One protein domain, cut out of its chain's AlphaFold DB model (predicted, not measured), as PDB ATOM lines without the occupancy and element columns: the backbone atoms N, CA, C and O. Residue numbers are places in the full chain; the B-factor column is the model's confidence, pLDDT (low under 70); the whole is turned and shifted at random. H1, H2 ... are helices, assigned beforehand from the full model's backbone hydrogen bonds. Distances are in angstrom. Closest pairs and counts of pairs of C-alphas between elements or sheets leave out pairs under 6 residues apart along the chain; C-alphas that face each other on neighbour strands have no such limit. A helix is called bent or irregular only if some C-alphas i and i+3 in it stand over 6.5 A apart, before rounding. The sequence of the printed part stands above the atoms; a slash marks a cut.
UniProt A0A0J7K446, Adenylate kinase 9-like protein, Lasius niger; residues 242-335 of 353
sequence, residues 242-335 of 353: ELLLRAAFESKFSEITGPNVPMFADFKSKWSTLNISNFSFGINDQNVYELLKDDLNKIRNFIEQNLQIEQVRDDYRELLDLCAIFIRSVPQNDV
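This is residues 242 to 335 of the 353 residues of the protein "Adenylate kinase 9-like protein" of Lasius niger (UniProt A0A0J7K446). A helical hairpin, H4 and H5, has the short helix H3 joined to one end of H4, while H1 and H2 lie away from it on a wide, open loop of chain, touching no helix. Residues 260 to 275, which hold H2, stick out free. The printed part has 94 residues with five named helices, H1 to H5 in chain order, and no named strand; the class is all helix. It is only just loose, close to compact, with a radius of gyration of the C-alphas of 15.2 A and spans of 37 by 31 by 29 A.

H5, the longest helix, covers residues 314 to 326 and measures 18.1 A, ending at C-alpha 326 at (-32.500, -20.375, 40.999). H4 covers residues 296 to 307, 16.4 A, and H3 residues 286 to 292, 10.0 A. H2 covers residues 262 to 273, 17.8 A, and is irregular: C-alphas 269 and 272 are 7.5 A apart. H1 covers residues 242 to 250, 12.3 A, from C-alpha 242 at (-37.783, -20.315, 62.680).

H5 and H4 touch as a helical hairpin, the closest C-alphas being those of Leu 320 and Ile 303, 5.9 A apart. They run opposite ways at a shallow tilt of 32 degrees. H3 and H4 meet only through their link. H3 and H5 are apart, as are H1 and H5, and H1 and H2. Every O i to N i+4 pair is within hydrogen-bond range in H1, H3, H4 and H5; in H2, 6 of 8 are.

The two C-alphas farthest apart, those of Thr 257 and Asn 333, are 39.6 A apart. The printed part has no cut. The links H1 to H2 and H2 to H3 are long, H4 to H5 short, and H3 to H4 tight. Mean pLDDT of the printed part is 88.1; residues 255 to 259 are under 70.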
ATOM      1  N   GLU A 242     -39.066 -21.005  62.867       81.56
ATOM      2  CA  GLU A 242     -37.783 -20.315  62.680       81.56
ATOM      3  C   GLU A 242     -36.605 -21.055  63.330       81.56
ATOM      4  O   GLU A 242     -35.502 -21.055  62.777       81.56
ATOM      5  N   LEU A 243     -36.824 -21.749  64.452       83.12
ATOM      6  CA  LEU A 243     -35.815 -22.624  65.059       83.12
ATOM      7  C   LEU A 243     -35.503 -23.841  64.174       83.12
ATOM      8  O   LEU A 243     -34.338 -24.220  64.052       83.12
ATOM      9  N   LEU A 244     -36.507 -24.425  63.509       83.12
ATOM     10  CA  LEU A 244     -36.281 -25.502  62.535       83.12
ATOM     11  C   LEU A 244     -35.476 -25.009  61.326       83.12
ATOM     12  O   LEU A 244     -34.536 -25.679  60.898       83.12
ATOM     13  N   LEU A 245     -35.794 -23.815  60.812       80.19
ATOM     14  CA  LEU A 245     -35.026 -23.191  59.730       80.19
ATOM     15  C   LEU A 245     -33.574 -22.928  60.140       80.19
ATOM     16  O   LEU A 245     -32.656 -23.183  59.361       80.19
ATOM     17  N   ARG A 246     -33.352 -22.465  61.374       82.81
ATOM     18  CA  ARG A 246     -32.010 -22.313  61.939       82.81
ATOM     19  C   ARG A 246     -31.263 -23.648  61.976       82.81
ATOM     20  O   ARG A 246     -30.126 -23.698  61.524       82.81
ATOM     21  N   ALA A 247     -31.886 -24.719  62.469       82.81
ATOM     22  CA  ALA A 247     -31.250 -26.037  62.530       82.81
ATOM     23  C   ALA A 247     -30.883 -26.561  61.130       82.81
ATOM     24  O   ALA A 247     -29.790 -27.088  60.921       82.81
ATOM     25  N   ALA A 248     -31.764 -26.361  60.144       83.25
ATOM     26  CA  ALA A 248     -31.471 -26.687  58.751       83.25
ATOM     27  C   ALA A 248     -30.272 -25.882  58.223       83.25
ATOM     28  O   ALA A 248     -29.383 -26.452  57.587       83.25
ATOM     29  N   PHE A 249     -30.204 -24.585  58.535       83.75
ATOM     30  CA  PHE A 249     -29.077 -23.726  58.182       83.75
ATOM     31  C   PHE A 249     -27.765 -24.211  58.828       83.75
ATOM     32  O   PHE A 249     -26.792 -24.464  58.123       83.75
ATOM     33  N   GLU A 250     -27.742 -24.432  60.143       84.06
ATOM     34  CA  GLU A 250     -26.565 -24.911  60.889       84.06
ATOM     35  C   GLU A 250     -26.112 -26.322  60.457       84.06
ATOM     36  O   GLU A 250     -24.957 -26.689  60.646       84.06
ATOM     37  N   SER A 251     -26.979 -27.115  59.814       85.44
ATOM     38  CA  SER A 251     -26.583 -28.410  59.234       85.44
ATOM     39  C   SER A 251     -25.727 -28.287  57.964       85.44
ATOM     40  O   SER A 251     -25.057 -29.244  57.569       85.44
ATOM     41  N   LYS A 252     -25.782 -27.133  57.285       82.75
ATOM     42  CA  LYS A 252     -25.099 -26.876  56.005       82.75
ATOM     43  C   LYS A 252     -24.021 -25.809  56.104       82.75
ATOM     44  O   LYS A 252     -23.075 -25.829  55.323       82.75
ATOM     45  N   PHE A 253     -24.158 -24.902  57.058       80.81
ATOM     46  CA  PHE A 253     -23.225 -23.819  57.321       80.81
ATOM     47  C   PHE A 253     -22.560 -24.029  58.682       80.81
ATOM     48  O   PHE A 253     -23.111 -24.682  59.560       80.81
ATOM     49  N   SER A 254     -21.359 -23.484  58.863       75.81
ATOM     50  CA  SER A 254     -20.655 -23.553  60.147       75.81
ATOM     51  C   SER A 254     -21.485 -22.946  61.279       75.81
ATOM     52  O   SER A 254     -22.164 -21.939  61.069       75.81
ATOM     53  N   GLU A 255     -21.361 -23.517  62.478       67.69
ATOM     54  CA  GLU A 255     -22.047 -23.037  63.679       67.69
ATOM     55  C   GLU A 255     -21.766 -21.543  63.906       67.69
ATOM     56  O   GLU A 255     -20.615 -21.099  63.942       67.69
ATOM     57  N   ILE A 256     -22.832 -20.749  64.024       68.25
ATOM     58  CA  ILE A 256     -22.728 -19.309  64.260       68.25
ATOM     59  C   ILE A 256     -22.812 -19.070  65.767       68.25
ATOM     60  O   ILE A 256     -23.733 -19.524  66.445       68.25
ATOM     61  N   THR A 257     -21.856 -18.316  66.308       64.69
ATOM     62  CA  THR A 257     -21.764 -18.014  67.746       64.69
ATOM     63  C   THR A 257     -22.760 -16.951  68.225       64.69
ATOM     64  O   THR A 257     -22.907 -16.750  69.429       64.69
ATOM     65  N   GLY A 258     -23.470 -16.285  67.312       67.44
ATOM     66  CA  GLY A 258     -24.433 -15.223  67.600       67.44
ATOM     67  C   GLY A 258     -25.704 -15.323  66.750       67.44
ATOM     68  O   GLY A 258     -25.768 -16.129  65.824       67.44
ATOM     69  N   PRO A 259     -26.732 -14.510  67.055       68.56
ATOM     70  CA  PRO A 259     -27.993 -14.548  66.325       68.56
ATOM     71  C   PRO A 259     -27.821 -14.043  64.892       68.56
ATOM     72  O   PRO A 259     -28.442 -14.590  63.993       68.56
ATOM     73  N   ASN A 260     -26.968 -13.039  64.670       79.81
ATOM     74  CA  ASN A 260     -26.727 -12.452  63.353       79.81
ATOM     75  C   ASN A 260     -25.820 -13.339  62.495       79.81
ATOM     76  O   ASN A 260     -24.733 -13.717  62.927       79.81
ATOM     77  N   VAL A 261     -26.223 -13.559  61.247       84.62
ATOM     78  CA  VAL A 261     -25.428 -14.240  60.225       84.62
ATOM     79  C   VAL A 261     -24.580 -13.204  59.478       84.62
ATOM     80  O   VAL A 261     -25.149 -12.380  58.754       84.62
ATOM     81  N   PRO A 262     -23.235 -13.219  59.593       85.94
ATOM     82  CA  PRO A 262     -22.382 -12.204  58.967       85.94
ATOM     83  C   PRO A 262     -22.579 -12.104  57.453       85.94
ATOM     84  O   PRO A 262     -22.700 -11.012  56.914       85.94
ATOM     85  N   MET A 263     -22.725 -13.247  56.777       86.81
ATOM     86  CA  MET A 263     -22.992 -13.297  55.338       86.81
ATOM     87  C   MET A 263     -24.281 -12.553  54.954       86.81
ATOM     88  O   MET A 263     -24.306 -11.838  53.953       86.81
ATOM     89  N   PHE A 264     -25.348 -12.680  55.751       88.75
ATOM     90  CA  PHE A 264     -26.602 -11.964  55.501       88.75
ATOM     91  C   PHE A 264     -26.471 -10.472  55.806       88.75
ATOM     92  O   PHE A 264     -27.026  -9.652  55.074       88.75
ATOM     93  N   ALA A 265     -25.704 -10.113  56.838       88.00
ATOM     94  CA  ALA A 265     -25.393  -8.722  57.149       88.00
ATOM     95  C   ALA A 265     -24.629  -8.033  56.018       88.00
ATOM     96  O   ALA A 265     -25.029  -6.959  55.554       88.00
ATOM     97  N   ASP A 266     -23.596  -8.695  55.508       89.38
ATOM     98  CA  ASP A 266     -22.812  -8.210  54.383       89.38
ATOM     99  C   ASP A 266     -23.672  -8.072  53.128       89.38
ATOM    100  O   ASP A 266     -23.633  -7.030  52.468       89.38
ATOM    101  N   PHE A 267     -24.495  -9.078  52.820       90.44
ATOM    102  CA  PHE A 267     -25.394  -9.039  51.670       90.44
ATOM    103  C   PHE A 267     -26.399  -7.888  51.765       90.44
ATOM    104  O   PHE A 267     -26.526  -7.095  50.830       90.44
ATOM    105  N   LYS A 268     -27.053  -7.726  52.921       91.56
ATOM    106  CA  LYS A 268     -28.001  -6.633  53.155       91.56
ATOM    107  C   LYS A 268     -27.341  -5.264  53.030       91.56
ATOM    108  O   LYS A 268     -27.921  -4.373  52.417       91.56
ATOM    109  N   SER A 269     -26.128  -5.099  53.563       92.19
ATOM    110  CA  SER A 269     -25.393  -3.829  53.482       92.19
ATOM    111  C   SER A 269     -25.071  -3.420  52.039       92.19
ATOM    112  O   SER A 269     -25.073  -2.234  51.715       92.19
ATOM    113  N   LYS A 270     -24.841  -4.405  51.162       93.50
ATOM    114  CA  LYS A 270     -24.501  -4.201  49.749       93.50
ATOM    115  C   LYS A 270     -25.724  -4.170  48.839       93.50
ATOM    116  O   LYS A 270     -25.573  -3.803  47.678       93.50
ATOM    117  N   TRP A 271     -26.915  -4.506  49.335       93.56
ATOM    118  CA  TRP A 271     -28.121  -4.672  48.521       93.56
ATOM    119  C   TRP A 271     -28.408  -3.485  47.592       93.56
ATOM    120  O   TRP A 271     -28.641  -3.676  46.404       93.56
ATOM    121  N   SER A 272     -28.303  -2.252  48.099       92.44
ATOM    122  CA  SER A 272     -28.545  -1.026  47.320       92.44
ATOM    123  C   SER A 272     -27.539  -0.784  46.190       92.44
ATOM    124  O   SER A 272     -27.792   0.035  45.311       92.44
ATOM    125  N   THR A 273     -26.399  -1.476  46.212       93.69
ATOM    126  CA  THR A 273     -25.343  -1.381  45.195       93.69
ATOM    127  C   THR A 273     -25.455  -2.463  44.120       93.69
ATOM    128  O   THR A 273     -24.770  -2.383  43.101       93.69
ATOM    129  N   LEU A 274     -26.304  -3.477  44.326       90.69
ATOM    130  CA  LEU A 274     -26.464  -4.591  43.396       90.69
ATOM    131  C   LEU A 274     -27.382  -4.206  42.233       90.69
ATOM    132  O   LEU A 274     -28.453  -3.632  42.421       90.69
ATOM    133  N   ASN A 275     -26.990  -4.589  41.017       89.56
ATOM    134  CA  ASN A 275     -27.878  -4.525  39.861       89.56
ATOM    135  C   ASN A 275     -28.760  -5.780  39.824       89.56
ATOM    136  O   ASN A 275     -28.387  -6.790  39.230       89.56
ATOM    137  N   ILE A 276     -29.937  -5.695  40.441       88.31
ATOM    138  CA  ILE A 276     -30.894  -6.809  40.535       88.31
ATOM    139  C   ILE A 276     -31.489  -7.236  39.184       88.31
ATOM    140  O   ILE A 276     -32.051  -8.321  39.084       88.31
ATOM    141  N   SER A 277     -31.346  -6.420  38.135       86.00
ATOM    142  CA  SER A 277     -31.775  -6.762  36.773       86.00
ATOM    143  C   SER A 277     -30.719  -7.560  36.002       86.00
ATOM    144  O   SER A 277     -31.044  -8.202  35.007       86.00
ATOM    145  N   ASN A 278     -29.461  -7.537  36.451       89.38
ATOM    146  CA  ASN A 278     -28.352  -8.256  35.828       89.38
ATOM    147  C   ASN A 278     -27.920  -9.445  36.695       89.38
ATOM    148  O   ASN A 278     -26.872  -9.416  37.340       89.38
ATOM    149  N   PHE A 279     -28.751 -10.482  36.713       90.81
ATOM    150  CA  PHE A 279     -28.492 -11.726  37.431       90.81
ATOM    151  C   PHE A 279     -28.341 -12.902  36.459       90.81
ATOM    152  O   PHE A 279     -28.721 -12.829  35.291       90.81
ATOM    153  N   SER A 280     -27.796 -14.007  36.962       91.44
ATOM    154  CA  SER A 280     -27.784 -15.291  36.262       91.44
ATOM    155  C   SER A 280     -28.501 -16.330  37.112       91.44
ATOM    156  O   SER A 280     -28.435 -16.278  38.341       91.44
ATOM    157  N   PHE A 281     -29.212 -17.247  36.464       94.69
ATOM    158  CA  PHE A 281     -29.842 -18.364  37.157       94.69
ATOM    159  C   PHE A 281     -28.766 -19.254  37.780       94.69
ATOM    160  O   PHE A 281     -27.765 -19.544  37.126       94.69
ATOM    161  N   GLY A 282     -28.982 -19.708  39.015       92.94
ATOM    162  CA  GLY A 282     -28.017 -20.545  39.731       92.94
ATOM    163  C   GLY A 282     -27.669 -21.824  38.974       92.94
ATOM    164  O   GLY A 282     -26.513 -22.228  38.944       92.94
ATOM    165  N   ILE A 283     -28.645 -22.399  38.269       95.06
ATOM    166  CA  ILE A 283     -28.457 -23.605  37.456       95.06
ATOM    167  C   ILE A 283     -27.548 -23.418  36.232       95.06
ATOM    168  O   ILE A 283     -27.166 -24.399  35.601       95.06
ATOM    169  N   ASN A 284     -27.200 -22.178  35.875       94.94
ATOM    170  CA  ASN A 284     -26.227 -21.921  34.814       94.94
ATOM    171  C   ASN A 284     -24.780 -22.160  35.282       94.94
ATOM    172  O   ASN A 284     -23.891 -22.265  34.440       94.94
ATOM    173  N   ASP A 285     -24.526 -22.214  36.594       96.62
ATOM    174  CA  ASP A 285     -23.223 -22.616  37.122       96.62
ATOM    175  C   ASP A 285     -23.029 -24.129  36.945       96.62
ATOM    176  O   ASP A 285     -23.883 -24.928  37.333       96.62
ATOM    177  N   GLN A 286     -21.890 -24.531  36.371       96.19
ATOM    178  CA  GLN A 286     -21.635 -25.935  36.044       96.19
ATOM    179  C   GLN A 286     -21.613 -26.825  37.291       96.19
ATOM    180  O   GLN A 286     -22.143 -27.930  37.254       96.19
ATOM    181  N   ASN A 287     -21.028 -26.365  38.401       95.94
ATOM    182  CA  ASN A 287     -20.942 -27.179  39.614       95.94
ATOM    183  C   ASN A 287     -22.330 -27.371  40.229       95.94
ATOM    184  O   ASN A 287     -22.674 -28.472  40.651       95.94
ATOM    185  N   VAL A 288     -23.140 -26.310  40.241       94.56
ATOM    186  CA  VAL A 288     -24.536 -26.374  40.690       94.56
ATOM    187  C   VAL A 288     -25.347 -27.322  39.809       94.56
ATOM    188  O   VAL A 288     -26.085 -28.156  40.331       94.56
ATOM    189  N   TYR A 289     -25.196 -27.232  38.486       95.25
ATOM    190  CA  TYR A 289     -25.886 -28.120  37.555       95.25
ATOM    191  C   TYR A 289     -25.536 -29.587  37.798       95.25
ATOM    192  O   TYR A 289     -26.439 -30.405  37.951       95.25
ATOM    193  N   GLU A 290     -24.248 -29.917  37.903       96.56
ATOM    194  CA  GLU A 290     -23.812 -31.293  38.153       96.56
ATOM    195  C   GLU A 290     -24.353 -31.858  39.473       96.56
ATOM    196  O   GLU A 290     -24.655 -33.047  39.537       96.56
ATOM    197  N   LEU A 291     -24.511 -31.017  40.500       94.06
ATOM    198  CA  LEU A 291     -25.067 -31.414  41.797       94.06
ATOM    199  C   LEU A 291     -26.583 -31.628  41.772       94.06
ATOM    200  O   LEU A 291     -27.084 -32.443  42.540       94.06
ATOM    201  N   LEU A 292     -27.318 -30.881  40.943       93.94
ATOM    202  CA  LEU A 292     -28.784 -30.884  40.956       93.94
ATOM    203  C   LEU A 292     -29.414 -31.693  39.821       93.94
ATOM    204  O   LEU A 292     -30.591 -32.029  39.926       93.94
ATOM    205  N   LYS A 293     -28.681 -31.988  38.737       94.69
ATOM    206  CA  LYS A 293     -29.223 -32.531  37.473       94.69
ATOM    207  C   LYS A 293     -30.143 -33.742  37.642       94.69
ATOM    208  O   LYS A 293     -31.153 -33.817  36.944       94.69
ATOM    209  N   ASP A 294     -29.822 -34.639  38.572       96.19
ATOM    210  CA  ASP A 294     -30.565 -35.884  38.786       96.19
ATOM    211  C   ASP A 294     -31.903 -35.632  39.507       96.19
ATOM    212  O   ASP A 294     -32.884 -36.337  39.268       96.19
ATOM    213  N   ASP A 295     -31.983 -34.564  40.307       95.06
ATOM    214  CA  ASP A 295     -33.161 -34.187  41.096       95.06
ATOM    215  C   ASP A 295     -33.956 -33.012  40.497       95.06
ATOM    216  O   ASP A 295     -35.032 -32.680  40.997       95.06
ATOM    217  N   LEU A 296     -33.489 -32.378  39.413       93.75
ATOM    218  CA  LEU A 296     -34.083 -31.144  38.869       93.75
ATOM    219  C   LEU A 296     -35.589 -31.240  38.604       93.75
ATOM    220  O   LEU A 296     -36.333 -30.321  38.943       93.75
ATOM    221  N   ASN A 297     -36.046 -32.341  38.005       93.94
ATOM    222  CA  ASN A 297     -37.469 -32.528  37.715       93.94
ATOM    223  C   ASN A 297     -38.283 -32.720  38.998       93.94
ATOM    224  O   ASN A 297     -39.382 -32.187  39.111       93.94
ATOM    225  N   LYS A 298     -37.729 -33.434  39.986       95.81
ATOM    226  CA  LYS A 298     -38.368 -33.623  41.290       95.81
ATOM    227  C   LYS A 298     -38.499 -32.289  42.025       95.81
ATOM    228  O   LYS A 298     -39.574 -31.984  42.533       95.81
ATOM    229  N   ILE A 299     -37.436 -31.483  42.030       94.31
ATOM    230  CA  ILE A 299     -37.425 -30.144  42.631       94.31
ATOM    231  C   ILE A 299     -38.435 -29.234  41.925       94.31
ATOM    232  O   ILE A 299     -39.216 -28.565  42.595       94.31
ATOM    233  N   ARG A 300     -38.465 -29.235  40.585       94.62
ATOM    234  CA  ARG A 300     -39.429 -28.438  39.812       94.62
ATOM    235  C   ARG A 300     -40.869 -28.813  40.151       94.62
ATOM    236  O   ARG A 300     -41.641 -27.930  40.505       94.62
ATOM    237  N   ASN A 301     -41.200 -30.105  40.118       95.38
ATOM    238  CA  ASN A 301     -42.545 -30.581  40.440       95.38
ATOM    239  C   ASN A 301     -42.948 -30.200  41.869       95.38
ATOM    240  O   ASN A 301     -44.064 -29.740  42.089       95.38
ATOM    241  N   PHE A 302     -42.029 -30.343  42.832       94.94
ATOM    242  CA  PHE A 302     -42.267 -29.935  44.216       94.94
ATOM    243  C   PHE A 302     -42.593 -28.440  44.314       94.94
ATOM    244  O   PHE A 302     -43.563 -28.067  44.973       94.94
ATOM    245  N   ILE A 303     -41.811 -27.586  43.648       94.56
ATOM    246  CA  ILE A 303     -42.034 -26.137  43.643       94.56
ATOM    247  C   ILE A 303     -43.390 -25.813  43.014       94.56
ATOM    248  O   ILE A 303     -44.197 -25.136  43.641       94.56
ATOM    249  N   GLU A 304     -43.671 -26.329  41.818       93.06
ATOM    250  CA  GLU A 304     -44.919 -26.060  41.098       93.06
ATOM    251  C   GLU A 304     -46.149 -26.450  41.920       93.06
ATOM    252  O   GLU A 304     -47.068 -25.645  42.052       93.06
ATOM    253  N   GLN A 305     -46.139 -27.640  42.531       94.12
ATOM    254  CA  GLN A 305     -47.224 -28.114  43.391       94.12
ATOM    255  C   GLN A 305     -47.414 -27.213  44.616       94.12
ATOM    256  O   GLN A 305     -48.532 -26.791  44.902       94.12
ATOM    257  N   ASN A 306     -46.331 -26.860  45.312       91.81
ATOM    258  CA  ASN A 306     -46.418 -26.037  46.520       91.81
ATOM    259  C   ASN A 306     -46.779 -24.573  46.224       91.81
ATOM    260  O   ASN A 306     -47.388 -23.916  47.065       91.81
ATOM    261  N   LEU A 307     -46.471 -24.060  45.029       91.00
ATOM    262  CA  LEU A 307     -46.919 -22.737  44.586       91.00
ATOM    263  C   LEU A 307     -48.430 -22.685  44.285       91.00
ATOM    264  O   LEU A 307     -48.983 -21.586  44.231       91.00
ATOM    265  N   GLN A 308     -49.109 -23.824  44.105       90.81
ATOM    266  CA  GLN A 308     -50.577 -23.866  43.982       90.81
ATOM    267  C   GLN A 308     -51.294 -23.916  45.336       90.81
ATOM    268  O   GLN A 308     -52.502 -23.707  45.397       90.81
ATOM    269  N   ILE A 309     -50.565 -24.201  46.415       89.50
ATOM    270  CA  ILE A 309     -51.125 -24.323  47.761       89.50
ATOM    271  C   ILE A 309     -50.928 -22.998  48.503       89.50
ATOM    272  O   ILE A 309     -49.886 -22.345  48.381       89.50
ATOM    273  N   GLU A 310     -51.925 -22.609  49.297       85.00
ATOM    274  CA  GLU A 310     -51.793 -21.489  50.224       85.00
ATOM    275  C   GLU A 310     -50.740 -21.824  51.288       85.00
ATOM    276  O   GLU A 310     -50.893 -22.742  52.097       85.00
ATOM    277  N   GLN A 311     -49.631 -21.089  51.257       82.25
ATOM    278  CA  GLN A 311     -48.536 -21.293  52.191       82.25
ATOM    279  C   GLN A 311     -48.878 -20.674  53.543       82.25
ATOM    280  O   GLN A 311     -49.371 -19.555  53.626       82.25
ATOM    281  N   VAL A 312     -48.531 -21.376  54.623       73.06
ATOM    282  CA  VAL A 312     -48.773 -20.904  56.000       73.06
ATOM    283  C   VAL A 312     -48.020 -19.599  56.304       73.06
ATOM    284  O   VAL A 312     -48.416 -18.850  57.194       73.06
ATOM    285  N   ARG A 313     -46.919 -19.332  55.589       72.50
ATOM    286  CA  ARG A 313     -46.120 -18.106  55.691       72.50
ATOM    287  C   ARG A 313     -45.738 -17.599  54.306       72.50
ATOM    288  O   ARG A 313     -45.283 -18.379  53.468       72.50
ATOM    289  N   ASP A 314     -45.771 -16.282  54.141       80.31
ATOM    290  CA  ASP A 314     -45.250 -15.610  52.947       80.31
ATOM    291  C   ASP A 314     -43.765 -15.919  52.711       80.31
ATOM    292  O   ASP A 314     -43.344 -16.070  51.570       80.31
ATOM    293  N   ASP A 315     -42.978 -16.098  53.781       81.62
ATOM    294  CA  ASP A 315     -41.554 -16.449  53.683       81.62
ATOM    295  C   ASP A 315     -41.333 -17.800  52.973       81.62
ATOM    296  O   ASP A 315     -40.329 -17.999  52.291       81.62
ATOM    297  N   TYR A 316     -42.265 -18.749  53.129       83.94
ATOM    298  CA  TYR A 316     -42.181 -20.059  52.470       83.94
ATOM    299  C   TYR A 316     -42.509 -19.940  50.993       83.94
ATOM    300  O   TYR A 316     -41.825 -20.529  50.157       83.94
ATOM    301  N   ARG A 317     -43.516 -19.122  50.671       87.88
ATOM    302  CA  ARG A 317     -43.822 -18.768  49.289       87.88
ATOM    303  C   ARG A 317     -42.625 -18.089  48.623       87.88
ATOM    304  O   ARG A 317     -42.219 -18.513  47.547       87.88
ATOM    305  N   GLU A 318     -42.010 -17.119  49.293       88.69
ATOM    306  CA  GLU A 318     -40.822 -16.428  48.787       88.69
ATOM    307  C   GLU A 318     -39.641 -17.388  48.585       88.69
ATOM    308  O   GLU A 318     -38.960 -17.303  47.565       88.69
ATOM    309  N   LEU A 319     -39.415 -18.344  49.493       88.25
ATOM    310  CA  LEU A 319     -38.392 -19.375  49.300       88.25
ATOM    311  C   LEU A 319     -38.660 -20.215  48.042       88.25
ATOM    312  O   LEU A 319     -37.730 -20.461  47.275       88.25
ATOM    313  N   LEU A 320     -39.908 -20.630  47.807       92.00
ATOM    314  CA  LEU A 320     -40.288 -21.377  46.603       92.00
ATOM    315  C   LEU A 320     -40.059 -20.549  45.334       92.00
ATOM    316  O   LEU A 320     -39.480 -21.064  44.378       92.00
ATOM    317  N   ASP A 321     -40.440 -19.270  45.343       92.12
ATOM    318  CA  ASP A 321     -40.215 -18.350  44.224       92.12
ATOM    319  C   ASP A 321     -38.707 -18.170  43.955       92.12
ATOM    320  O   ASP A 321     -38.251 -18.279  42.813       92.12
ATOM    321  N   LEU A 322     -37.894 -17.980  45.002       92.56
ATOM    322  CA  LEU A 322     -36.434 -17.878  44.896       92.56
ATOM    323  C   LEU A 322     -35.797 -19.174  44.381       92.56
ATOM    324  O   LEU A 322     -34.889 -19.120  43.550       92.56
ATOM    325  N   CYS A 323     -36.280 -20.338  44.818       93.81
ATOM    326  CA  CYS A 323     -35.854 -21.627  44.282       93.81
ATOM    327  C   CYS A 323     -36.239 -21.770  42.804       93.81
ATOM    328  O   CYS A 323     -35.401 -22.194  42.008       93.81
ATOM    329  N   ALA A 324     -37.454 -21.365  42.415       94.19
ATOM    330  CA  ALA A 324     -37.915 -21.386  41.028       94.19
ATOM    331  C   ALA A 324     -37.022 -20.519  40.131       94.19
ATOM    332  O   ALA A 324     -36.610 -20.962  39.057       94.19
ATOM    333  N   ILE A 325     -36.662 -19.319  40.600       94.38
ATOM    334  CA  ILE A 325     -35.672 -18.452  39.952       94.38
ATOM    335  C   ILE A 325     -34.337 -19.193  39.857       94.38
ATOM    336  O   ILE A 325     -33.805 -19.346  38.762       94.38
ATOM    337  N   PHE A 326     -33.809 -19.719  40.961       94.88
ATOM    338  CA  PHE A 326     -32.500 -20.375  40.999       94.88
ATOM    339  C   PHE A 326     -32.359 -21.507  39.963       94.88
ATOM    340  O   PHE A 326     -31.334 -21.583  39.279       94.88
ATOM    341  N   ILE A 327     -33.401 -22.330  39.788       94.62
ATOM    342  CA  ILE A 327     -33.425 -23.445  38.821       94.62
ATOM    343  C   ILE A 327     -33.976 -23.079  37.434       94.62
ATOM    344  O   ILE A 327     -34.216 -23.973  36.619       94.62
ATOM    345  N   ARG A 328     -34.193 -21.788  37.150       92.94
ATOM    346  CA  ARG A 328     -34.724 -21.287  35.870       92.94
ATOM    347  C   ARG A 328     -36.093 -21.882  35.500       92.94
ATOM    348  O   ARG A 328     -36.332 -22.266  34.359       92.94
ATOM    349  N   SER A 329     -37.004 -21.960  36.464       88.88
ATOM    350  CA  SER A 329     -38.405 -22.355  36.232       88.88
ATOM    351  C   SER A 329     -39.354 -21.158  36.100       88.88
ATOM    352  O   SER A 329     -40.564 -21.337  36.056       88.88
ATOM    353  N   VAL A 330     -38.815 -19.939  35.991       87.62
ATOM    354  CA  VAL A 330     -39.569 -18.709  35.700       87.62
ATOM    355  C   VAL A 330     -38.894 -17.908  34.579       87.62
ATOM    356  O   VAL A 330     -37.660 -17.946  34.459       87.62
ATOM    357  N   PRO A 331     -39.654 -17.180  33.739       84.81
ATOM    358  CA  PRO A 331     -39.080 -16.277  32.746       84.81
ATOM    359  C   PRO A 331     -38.295 -15.142  33.411       84.81
ATOM    360  O   PRO A 331     -38.724 -14.580  34.412       84.81
ATOM    361  N   GLN A 332     -37.159 -14.755  32.824       82.00
ATOM    362  CA  GLN A 332     -36.283 -13.724  33.404       82.00
ATOM    363  C   GLN A 332     -36.983 -12.366  33.581       82.00
ATOM    364  O   GLN A 332     -36.695 -11.657  34.541       82.00
ATOM    365  N   ASN A 333     -37.900 -12.017  32.675       84.31
ATOM    366  CA  ASN A 333     -38.624 -10.743  32.709       84.31
ATOM    367  C   ASN A 333     -39.650 -10.658  33.849       84.31
ATOM    368  O   ASN A 333     -40.042  -9.553  34.211       84.31
ATOM    369  N   ASP A 334     -40.040 -11.798  34.423       85.75
ATOM    370  CA  ASP A 334     -41.047 -11.877  35.484       85.75
ATOM    371  C   ASP A 334     -40.400 -11.919  36.880       85.75
ATOM    372  O   ASP A 334     -41.086 -11.961  37.901       85.75
ATOM    373  N   VAL A 335     -39.064 -11.904  36.943       87.94
ATOM    374  CA  VAL A 335     -38.320 -11.992  38.198       87.94
ATOM    375  C   VAL A 335     -38.276 -10.642  38.901       87.94
ATOM    376  O   VAL A 335     -37.724  -9.665  38.393       87.94
TER     377      VAL A 335